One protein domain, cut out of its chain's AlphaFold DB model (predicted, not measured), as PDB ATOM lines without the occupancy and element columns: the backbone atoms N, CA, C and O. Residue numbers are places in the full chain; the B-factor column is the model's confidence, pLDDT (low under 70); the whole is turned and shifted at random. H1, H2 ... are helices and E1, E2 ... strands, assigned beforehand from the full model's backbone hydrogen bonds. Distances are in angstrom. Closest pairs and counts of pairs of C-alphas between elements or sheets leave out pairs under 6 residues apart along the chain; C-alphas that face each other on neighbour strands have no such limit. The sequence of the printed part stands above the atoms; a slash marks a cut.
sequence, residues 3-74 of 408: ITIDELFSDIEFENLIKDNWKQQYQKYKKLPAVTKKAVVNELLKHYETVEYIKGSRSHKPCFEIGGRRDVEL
ATOM      1  N   ILE A   3      40.044 -41.598  87.227       91.75
ATOM      2  CA  ILE A   3      40.689 -42.574  86.344       91.75
ATOM      3  C   ILE A   3      42.077 -42.088  85.955       91.75
ATOM      4  O   ILE A   3      42.273 -40.941  85.545       91.75
ATOM      5  N   THR A   4      43.083 -42.932  86.113       91.56
ATOM      6  CA  THR A   4      44.433 -42.633  85.636       91.56
ATOM      7  C   THR A   4      44.492 -42.685  84.108       91.56
ATOM      8  O   THR A   4      43.615 -43.231  83.444       91.56
ATOM      9  N   ILE A   5      45.547 -42.109  83.520       88.31
ATOM     10  CA  ILE A   5      45.744 -42.164  82.060       88.31
ATOM     11  C   ILE A   5      45.906 -43.616  81.576       88.31
ATOM     12  O   ILE A   5      45.466 -43.934  80.478       88.31
ATOM     13  N   ASP A   6      46.529 -44.483  82.379       87.38
ATOM     14  CA  ASP A   6      46.687 -45.901  82.041       87.38
ATOM     15  C   ASP A   6      45.317 -46.596  81.989       87.38
ATOM     16  O   ASP A   6      44.990 -47.218  80.980       87.38
ATOM     17  N   GLU A   7      44.496 -46.406  83.030       89.31
ATOM     18  CA  GLU A   7      43.139 -46.965  83.131       89.31
ATOM     19  C   GLU A   7      42.235 -46.472  81.998       89.31
ATOM     20  O   GLU A   7      41.551 -47.279  81.379       89.31
ATOM     21  N   LEU A   8      42.316 -45.185  81.637       90.06
ATOM     22  CA  LEU A   8      41.570 -44.604  80.513       90.06
ATOM     23  C   LEU A   8      41.738 -45.392  79.198       90.06
ATOM     24  O   LEU A   8      40.825 -45.418  78.381       90.06
ATOM     25  N   PHE A   9      42.906 -45.999  78.961       88.31
ATOM     26  CA  PHE A   9      43.208 -46.722  77.717       88.31
ATOM     27  C   PHE A   9      43.080 -48.249  77.825       88.31
ATOM     28  O   PHE A   9      43.332 -48.943  76.827       88.31
ATOM     29  N   SER A  10      42.763 -48.773  79.010       85.19
ATOM     30  CA  SER A  10      42.638 -50.212  79.282       85.19
ATOM     31  C   SER A  10      41.266 -50.627  79.804       85.19
ATOM     32  O   SER A  10      40.968 -51.817  79.806       85.19
ATOM     33  N   ASP A  11      40.468 -49.677  80.278       87.25
ATOM     34  CA  ASP A  11      39.126 -49.919  80.784       87.25
ATOM     35  C   ASP A  11      38.114 -50.001  79.628       87.25
ATOM     36  O   ASP A  11      38.120 -49.182  78.702       87.25
ATOM     37  N   ILE A  12      37.255 -51.020  79.686       85.88
ATOM     38  CA  ILE A  12      36.277 -51.350  78.646       85.88
ATOM     39  C   ILE A  12      35.193 -50.275  78.503       85.88
ATOM     40  O   ILE A  12      34.649 -50.098  77.414       85.88
ATOM     41  N   GLU A  13      34.898 -49.519  79.569       84.31
ATOM     42  CA  GLU A  13      33.928 -48.421  79.519       84.31
ATOM     43  C   GLU A  13      34.393 -47.311  78.563       84.31
ATOM     44  O   GLU A  13      33.580 -46.687  77.877       84.31
ATOM     45  N   PHE A  14      35.707 -47.101  78.461       87.12
ATOM     46  CA  PHE A  14      36.307 -46.008  77.696       87.12
ATOM     47  C   PHE A  14      36.820 -46.424  76.318       87.12
ATOM     48  O   PHE A  14      37.137 -45.552  75.503       87.12
ATOM     49  N   GLU A  15      36.869 -47.726  76.025       79.69
ATOM     50  CA  GLU A  15      37.442 -48.275  74.791       79.69
ATOM     51  C   GLU A  15      36.800 -47.678  73.529       79.69
ATOM     52  O   GLU A  15      37.497 -47.336  72.577       79.69
ATOM     53  N   ASN A  16      35.483 -47.447  73.556       79.75
ATOM     54  CA  ASN A  16      34.747 -46.865  72.429       79.75
ATOM     55  C   ASN A  16      34.708 -45.327  72.431       79.75
ATOM     56  O   ASN A  16      34.347 -44.722  71.422       79.75
ATOM     57  N   LEU A  17      35.065 -44.686  73.546       85.44
ATOM     58  CA  LEU A  17      35.041 -43.225  73.687       85.44
ATOM     59  C   LEU A  17      36.374 -42.595  73.271       85.44
ATOM     60  O   LEU A  17      36.439 -41.456  72.810       85.44
ATOM     61  N   ILE A  18      37.464 -43.336  73.450       86.12
ATOM     62  CA  ILE A  18      38.821 -42.822  73.346       86.12
ATOM     63  C   ILE A  18      39.453 -43.236  72.024       86.12
ATOM     64  O   ILE A  18      39.569 -44.406  71.687       86.12
ATOM     65  N   LYS A  19      39.924 -42.244  71.262       85.88
ATOM     66  CA  LYS A  19      40.508 -42.483  69.938       85.88
ATOM     67  C   LYS A  19      41.866 -43.177  70.054       85.88
ATOM     68  O   LYS A  19      42.757 -42.705  70.765       85.88
ATOM     69  N   ASP A  20      42.066 -44.226  69.255       85.50
ATOM     70  CA  ASP A  20      43.306 -45.021  69.213       85.50
ATOM     71  C   ASP A  20      44.572 -44.186  68.996       85.50
ATOM     72  O   ASP A  20      45.640 -44.476  69.543       85.50
ATOM     73  N   ASN A  21      44.472 -43.101  68.226       89.44
ATOM     74  CA  ASN A  21      45.608 -42.218  67.981       89.44
ATOM     75  C   ASN A  21      46.131 -41.550  69.271       89.44
ATOM     76  O   ASN A  21      47.333 -41.301  69.381       89.44
ATOM     77  N   TRP A  22      45.281 -41.292  70.269       91.69
ATOM     78  CA  TRP A  22      45.690 -40.751  71.567       91.69
ATOM     79  C   TRP A  22      46.411 -41.805  72.409       91.69
ATOM     80  O   TRP A  22      47.421 -41.488  73.045       91.69
ATOM     81  N   LYS A  23      45.966 -43.067  72.337       87.88
ATOM     82  CA  LYS A  23      46.635 -44.217  72.964       87.88
ATOM     83  C   LYS A  23      48.040 -44.402  72.398       87.88
ATOM     84  O   LYS A  23      49.007 -44.473  73.156       87.88
ATOM     85  N   GLN A  24      48.179 -44.359  71.073       89.12
ATOM     86  CA  GLN A  24      49.480 -44.422  70.396       89.12
ATOM     87  C   GLN A  24      50.401 -43.255  70.791       89.12
ATOM     88  O   GLN A  24      51.588 -43.458  71.058       89.12
ATOM     89  N   GLN A  25      49.867 -42.028  70.890       87.44
ATOM     90  CA  GLN A  25      50.631 -40.868  71.371       87.44
ATOM     91  C   GLN A  25      51.137 -41.075  72.803       87.44
ATOM     92  O   GLN A  25      52.310 -40.814  73.085       87.44
ATOM     93  N   TYR A  26      50.285 -41.567  73.704       89.06
ATOM     94  CA  TYR A  26      50.678 -41.827  75.085       89.06
ATOM     95  C   TYR A  26      51.724 -42.943  75.187       89.06
ATOM     96  O   TYR A  26      52.726 -42.777  75.881       89.06
ATOM     97  N   GLN A  27      51.561 -44.038  74.442       87.94
ATOM     98  CA  GLN A  27      52.534 -45.133  74.409       87.94
ATOM     99  C   GLN A  27      53.916 -44.661  73.944       87.94
ATOM    100  O   GLN A  27      54.919 -45.031  74.559       87.94
ATOM    101  N   LYS A  28      53.960 -43.805  72.914       89.75
ATOM    102  CA  LYS A  28      55.200 -43.268  72.338       89.75
ATOM    103  C   LYS A  28      55.908 -42.270  73.253       89.75
ATOM    104  O   LYS A  28      57.123 -42.334  73.397       89.75
ATOM    105  N   TYR A  29      55.172 -41.328  73.843       87.19
ATOM    106  CA  TYR A  29      55.773 -40.201  74.570       87.19
ATOM    107  C   TYR A  29      55.691 -40.321  76.094       87.19
ATOM    108  O   TYR A  29      56.230 -39.466  76.797       87.19
ATOM    109  N   LYS A  30      54.980 -41.334  76.609       85.00
ATOM    110  CA  LYS A  30      54.646 -41.529  78.032       85.00
ATOM    111  C   LYS A  30      53.993 -40.305  78.688       85.00
ATOM    112  O   LYS A  30      53.995 -40.150  79.906       85.00
ATOM    113  N   LYS A  31      53.412 -39.422  77.871       85.31
ATOM    114  CA  LYS A  31      52.683 -38.219  78.281       85.31
ATOM    115  C   LYS A  31      51.665 -37.830  77.216       85.31
ATOM    116  O   LYS A  31      51.920 -37.996  76.025       85.31
ATOM    117  N   LEU A  32      50.549 -37.250  77.649       86.88
ATOM    118  CA  LEU A  32      49.583 -36.615  76.754       86.88
ATOM    119  C   LEU A  32      49.914 -35.118  76.594       86.88
ATOM    120  O   LEU A  32      50.063 -34.419  77.605       86.88
ATOM    121  N   PRO A  33      50.035 -34.595  75.360       88.94
ATOM    122  CA  PRO A  33      50.106 -33.156  75.107       88.94
ATOM    123  C   PRO A  33      48.885 -32.413  75.666       88.94
ATOM    124  O   PRO A  33      47.804 -32.987  75.781       88.94
ATOM    125  N   ALA A  34      49.029 -31.121  75.974       87.38
ATOM    126  CA  ALA A  34      47.927 -30.305  76.499       87.38
ATOM    127  C   ALA A  34      46.707 -30.286  75.557       87.38
ATOM    128  O   ALA A  34      45.575 -30.427  76.012       87.38
ATOM    129  N   VAL A  35      46.947 -30.197  74.245       86.38
ATOM    130  CA  VAL A  35      45.894 -30.250  73.218       86.38
ATOM    131  C   VAL A  35      45.161 -31.595  73.248       86.38
ATOM    132  O   VAL A  35      43.935 -31.618  73.218       86.38
ATOM    133  N   THR A  36      45.890 -32.707  73.378       89.94
ATOM    134  CA  THR A  36      45.295 -34.048  73.462       89.94
ATOM    135  C   THR A  36      44.489 -34.226  74.745       89.94
ATOM    136  O   THR A  36      43.390 -34.761  74.694       89.94
ATOM    137  N   LYS A  37      44.975 -33.721  75.889       91.69
ATOM    138  CA  LYS A  37      44.211 -33.741  77.150       91.69
ATOM    139  C   LYS A  37      42.891 -32.995  77.018       91.69
ATOM    140  O   LYS A  37      41.868 -33.518  77.429       91.69
ATOM    141  N   LYS A  38      42.910 -31.805  76.411       88.88
ATOM    142  CA  LYS A  38      41.690 -31.034  76.153       88.88
ATOM    143  C   LYS A  38      40.735 -31.785  75.219       88.88
ATOM    144  O   LYS A  38      39.536 -31.784  75.451       88.88
ATOM    145  N   ALA A  39      41.263 -32.451  74.193       88.50
ATOM    146  CA  ALA A  39      40.449 -33.262  73.293       88.50
ATOM    147  C   ALA A  39      39.796 -34.456  74.013       88.50
ATOM    148  O   ALA A  39      38.616 -34.700  73.799       88.50
ATOM    149  N   VAL A  40      40.531 -35.139  74.900       91.56
ATOM    150  CA  VAL A  40      40.001 -36.216  75.756       91.56
ATOM    151  C   VAL A  40      38.917 -35.686  76.694       91.56
ATOM    152  O   VAL A  40      37.839 -36.262  76.739       91.56
ATOM    153  N   VAL A  41      39.170 -34.570  77.393       92.19
ATOM    154  CA  VAL A  41      38.170 -33.919  78.261       92.19
ATOM    155  C   VAL A  41      36.886 -33.646  77.483       92.19
ATOM    156  O   VAL A  41      35.814 -34.042  77.922       92.19
ATOM    157  N   ASN A  42      36.991 -33.033  76.304       89.38
ATOM    158  CA  ASN A  42      35.819 -32.702  75.503       89.38
ATOM    159  C   ASN A  42      35.076 -33.943  74.984       89.38
ATOM    160  O   ASN A  42      33.857 -33.911  74.890       89.38
ATOM    161  N   GLU A  43      35.777 -35.023  74.636       90.50
ATOM    162  CA  GLU A  43      35.125 -36.262  74.193       90.50
ATOM    163  C   GLU A  43      34.382 -36.937  75.356       90.50
ATOM    164  O   GLU A  43      33.234 -37.338  75.204       90.50
ATOM    165  N   LEU A  44      34.988 -36.969  76.545       92.44
ATOM    166  CA  LEU A  44      34.360 -37.520  77.747       92.44
ATOM    167  C   LEU A  44      33.171 -36.671  78.225       92.44
ATOM    168  O   LEU A  44      32.160 -37.223  78.645       92.44
ATOM    169  N   LEU A  45      33.233 -35.340  78.114       92.31
ATOM    170  CA  LEU A  45      32.134 -34.444  78.512       92.31
ATOM    171  C   LEU A  45      30.823 -34.696  77.755       92.31
ATOM    172  O   LEU A  45      29.759 -34.318  78.246       92.31
ATOM    173  N   LYS A  46      30.871 -35.372  76.601       90.81
ATOM    174  CA  LYS A  46      29.654 -35.817  75.919       90.81
ATOM    175  C   LYS A  46      28.860 -36.830  76.733       90.81
ATOM    176  O   LYS A  46      27.638 -36.821  76.694       90.81
ATOM    177  N   HIS A  47      29.549 -37.682  77.485       92.12
ATOM    178  CA  HIS A  47      28.951 -38.800  78.213       92.12
ATOM    179  C   HIS A  47      28.872 -38.558  79.721       92.12
ATOM    180  O   HIS A  47      28.130 -39.257  80.407       92.12
ATOM    181  N   TYR A  48      29.610 -37.575  80.244       93.00
ATOM    182  CA  TYR A  48      29.702 -37.306  81.678       93.00
ATOM    183  C   TYR A  48      29.396 -35.843  82.017       93.00
ATOM    184  O   TYR A  48      29.618 -34.928  81.222       93.00
ATOM    185  N   GLU A  49      28.864 -35.619  83.216       90.50
ATOM    186  CA  GLU A  49      28.440 -34.304  83.706       90.50
ATOM    187  C   GLU A  49      29.592 -33.307  83.807       90.50
ATOM    188  O   GLU A  49      29.470 -32.155  83.385       90.50
ATOM    189  N   THR A  50      30.721 -33.770  84.338       92.00
ATOM    190  CA  THR A  50      31.948 -32.998  84.510       92.00
ATOM    191  C   THR A  50      33.145 -33.866  84.156       92.00
ATOM    192  O   THR A  50      33.140 -35.078  84.377       92.00
ATOM    193  N   VAL A  51      34.179 -33.254  83.584       93.88
ATOM    194  CA  VAL A  51      35.460 -33.911  83.331       93.88
ATOM    195  C   VAL A  51      36.560 -32.883  83.516       93.88
ATOM    196  O   VAL A  51      36.602 -31.873  82.815       93.88
ATOM    197  N   GLU A  52      37.480 -33.159  84.427       93.56
ATOM    198  CA  GLU A  52      38.640 -32.312  84.665       93.56
ATOM    199  C   GLU A  52      39.922 -33.139  84.622       93.56
ATOM    200  O   GLU A  52      40.002 -34.240  85.160       93.56
ATOM    201  N   TYR A  53      40.958 -32.606  83.977       93.88
ATOM    202  CA  TYR A  53      42.287 -33.198  84.059       93.88
ATOM    203  C   TYR A  53      43.010 -32.691  85.309       93.88
ATOM    204  O   TYR A  53      43.381 -31.517  85.386       93.88
ATOM    205  N   ILE A  54      43.320 -33.598  86.230       92.56
ATOM    206  CA  ILE A  54      44.069 -33.293  87.445       92.56
ATOM    207  C   ILE A  54      45.548 -33.606  87.217       92.56
ATOM    208  O   ILE A  54      45.965 -34.731  86.911       92.56
ATOM    209  N   LYS A  55      46.390 -32.580  87.366       88.88
ATOM    210  CA  LYS A  55      47.841 -32.748  87.264       88.88
ATOM    211  C   LYS A  55      48.340 -33.585  88.446       88.88
ATOM    212  O   LYS A  55      48.112 -33.236  89.598       88.88
ATOM    213  N   GLY A  56      49.072 -34.655  88.144       83.50
ATOM    214  CA  GLY A  56      49.702 -35.494  89.162       83.50
ATOM    215  C   GLY A  56      50.733 -34.740  90.010       83.50
ATOM    216  O   GLY A  56      51.338 -33.759  89.563       83.50
ATOM    217  N   SER A  57      50.949 -35.238  91.222       84.50
ATOM    218  CA  SER A  57      51.957 -34.775  92.179       84.50
ATOM    219  C   SER A  57      52.982 -35.884  92.453       84.50
ATOM    220  O   SER A  57      52.931 -36.953  91.847       84.50
ATOM    221  N   ARG A  58      53.933 -35.664  93.373       77.81
ATOM    222  CA  ARG A  58      54.901 -36.713  93.763       77.81
ATOM    223  C   ARG A  58      54.233 -37.956  94.364       77.81
ATOM    224  O   ARG A  58      54.800 -39.035  94.272       77.81
ATOM    225  N   SER A  59      53.057 -37.799  94.968       82.62
ATOM    226  CA  SER A  59      52.317 -38.865  95.651       82.62
ATOM    227  C   SER A  59      51.105 -39.375  94.869       82.62
ATOM    228  O   SER A  59      50.527 -40.382  95.257       82.62
ATOM    229  N   HIS A  60      50.715 -38.711  93.774       82.69
ATOM    230  CA  HIS A  60      49.501 -39.038  93.021       82.69
ATOM    231  C   HIS A  60      49.757 -38.999  91.516       82.69
ATOM    232  O   HIS A  60      50.241 -37.997  90.983       82.69
ATOM    233  N   LYS A  61      49.394 -40.076  90.813       87.88
ATOM    234  CA  LYS A  61      49.456 -40.121  89.346       87.88
ATOM    235  C   LYS A  61      48.486 -39.097  88.730       87.88
ATOM    236  O   LYS A  61      47.453 -38.808  89.330       87.88
ATOM    237  N   PRO A  62      48.797 -38.544  87.541       89.38
ATOM    238  CA  PRO A  62      47.841 -37.725  86.803       89.38
ATOM    239  C   PRO A  62      46.594 -38.540  86.452       89.38
ATOM    240  O   PRO A  62      46.703 -39.697  86.034       89.38
ATOM    241  N   CYS A  63      45.427 -37.921  86.588       92.81
ATOM    242  CA  CYS A  63      44.139 -38.565  86.370       92.81
ATOM    243  C   CYS A  63      43.123 -37.602  85.745       92.81
ATOM    244  O   CYS A  63      43.344 -36.391  85.692       92.81
ATOM    245  N   PHE A  64      42.023 -38.164  85.258       94.00
ATOM    246  CA  PHE A  64      40.807 -37.439  84.929       94.00
ATOM    247  C   PHE A  64      39.796 -37.657  86.053       94.00
ATOM    248  O   PHE A  64      39.536 -38.793  86.458       94.00
ATOM    249  N   GLU A  65      39.258 -36.564  86.575       95.19
ATOM    250  CA  GLU A  65      38.150 -36.567  87.517       95.19
ATOM    251  C   GLU A  65      36.856 -36.410  86.724       95.19
ATOM    252  O   GLU A  65      36.674 -35.424  86.014       95.19
ATOM    253  N   ILE A  66      36.014 -37.439  86.782       94.56
ATOM    254  CA  ILE A  66      34.813 -37.598  85.961       94.56
ATOM    255  C   ILE A  66      33.588 -37.613  86.879       94.56
ATOM    256  O   ILE A  66      33.572 -38.347  87.874       94.56
ATOM    257  N   GLY A  67      32.587 -36.796  86.556       93.00
ATOM    258  CA  GLY A  67      31.302 -36.702  87.251       93.00
ATOM    259  C   GLY A  67      30.354 -37.868  86.961       93.00
ATOM    260  O   GLY A  67      30.784 -38.944  86.538       93.00
ATOM    261  N   GLY A  68      29.058 -37.659  87.206       91.19
ATOM    262  CA  GLY A  68      28.022 -38.640  86.886       91.19
ATOM    263  C   GLY A  68      27.968 -38.941  85.388       91.19
ATOM    264  O   GLY A  68      28.259 -38.073  84.559       91.19
ATOM    265  N   ARG A  69      27.624 -40.182  85.033       91.00
ATOM    266  CA  ARG A  69      27.320 -40.545  83.646       91.00
ATOM    267  C   ARG A  69      25.958 -39.961  83.285       91.00
ATOM    268  O   ARG A  69      25.028 -40.052  84.077       91.00
ATOM    269  N   ARG A  70      25.859 -39.358  82.105       87.56
ATOM    270  CA  ARG A  70      24.607 -38.809  81.586       87.56
ATOM    271  C   ARG A  70      23.722 -39.937  81.065       87.56
ATOM    272  O   ARG A  70      24.227 -40.882  80.459       87.56
ATOM    273  N   ASP A  71      22.414 -39.770  81.216       83.81
ATOM    274  CA  ASP A  71      21.423 -40.655  80.592       83.81
ATOM    275  C   ASP A  71      21.401 -40.495  79.065       83.81
ATOM    276  O   ASP A  71      21.099 -41.435  78.333       83.81
ATOM    277  N   VAL A  72      21.766 -39.302  78.580       81.38
ATOM    278  CA  VAL A  72      21.805 -38.946  77.158       81.38
ATOM    279  C   VAL A  72      23.165 -38.342  76.812       81.38
ATOM    280  O   VAL A  72      23.670 -37.464  77.515       81.38
ATOM    281  N   GLU A  73      23.764 -38.815  75.718       86.12
ATOM    282  CA  GLU A  73      24.992 -38.235  75.173       86.12
ATOM    283  C   GLU A  73      24.725 -36.819  74.644       86.12
ATOM    284  O   GLU A  73      23.796 -36.604  73.866       86.12
ATOM    285  N   LEU A  74      25.574 -35.861  75.017       85.75
ATOM    286  CA  LEU A  74      25.515 -34.515  74.460       85.75
ATOM    287  C   LEU A  74      25.937 -34.512  73.000       85.75
ATOM    288  O   LEU A  74      27.027 -34.966  72.628       85.75
TER     289      LEU A  74
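AT A GLANCE: This is residues 3 to 74 of the 408 residues of an uncharacterized protein of Lactococcus raffinolactis (UniProt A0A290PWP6). A small two-stranded hairpin, E1 and E2, has the longest helix, H3, packed over one of its faces, mainly under E1. The short helix H1 lies by E2, where residues 3 to 4 just before it pair with residues 63 to 64 of E2, and H2 lies farther out, away from the strands, making a loose triangle with H1 and H3. The printed part has 72 residues with three named helices and two named strands, in the order H1, H2, H3, E1, E2; the sheet's order is E1 - E2, antiparallel. The class is mixed, helices and strands, with under half of the residues in named elements. The whole is compact, with a radius of gyration of the C-alphas of 11.9 A and spans of 34 by 26 by 22 A.

IN THESE COORDINATES: H1 holds residues 5 to 8, beginning at C-alpha 5 at (45.744, -42.164, 82.060), and is 5.1 A long. H2, residues 20 to 29, is 14.4 A long. H3, residues 34 to 45, is 16.4 A long and begins at C-alpha 34 at (47.927, -30.305, 76.499). E1, residues 51 to 54, is 9.6 A long. E2, residues 63 to 66, is 9.4 A long and ends at C-alpha 66 at (34.813, -37.598, 85.961).

HOW THE PARTS SIT: E1 and E2 form a hairpin, antiparallel at 155 degrees, with N 52 and O 65 at 2.9 A and N 65 and O 52 at 2.8 A, within hydrogen-bond range. Residues 3 to 4 pair antiparallel with residues 63 to 64 of E2. The closest C-alphas of H1 and E2 are those of Ile 5 and Cys 63, 5.8 A apart. H3 and E1 have 7 pairs of C-alphas within 8 A, the closest being those of Val 41 and Val 51, at 5.7 A. The closest C-alphas of H3 and E2 are those of Val 41 and Phe 64, at 8.0 A. H2 and H3 are close but not clearly touching: the closest C-alphas, of Trp 22 and Thr 36, are 7.0 A apart. They run opposite ways at a shallow tilt of 34.7 degrees, only just short of steep. H1 and H2 are near each other, with 6 pairs of C-alphas within 10 A. H1 and H3 are apart, and so are H2 and E1. In H2 and H3 every O i to N i+4 pair is within hydrogen-bond range; H1 is too short for such a pair, and its one O i to N i+3 pair is not within range.

THE WHOLE: The two C-alphas farthest apart are those of Arg 58, between E1 and E2, and Val 72, after E2, at 37.1 A. The printed part has no cut. The link from H1 to H2, with 11 residues, is long; the links from H2 to H3 and from H3 to E1 are tight, and that from E1 to E2 is short. The mean pLDDT of the printed part is 88.5, and no printed residue is under 70.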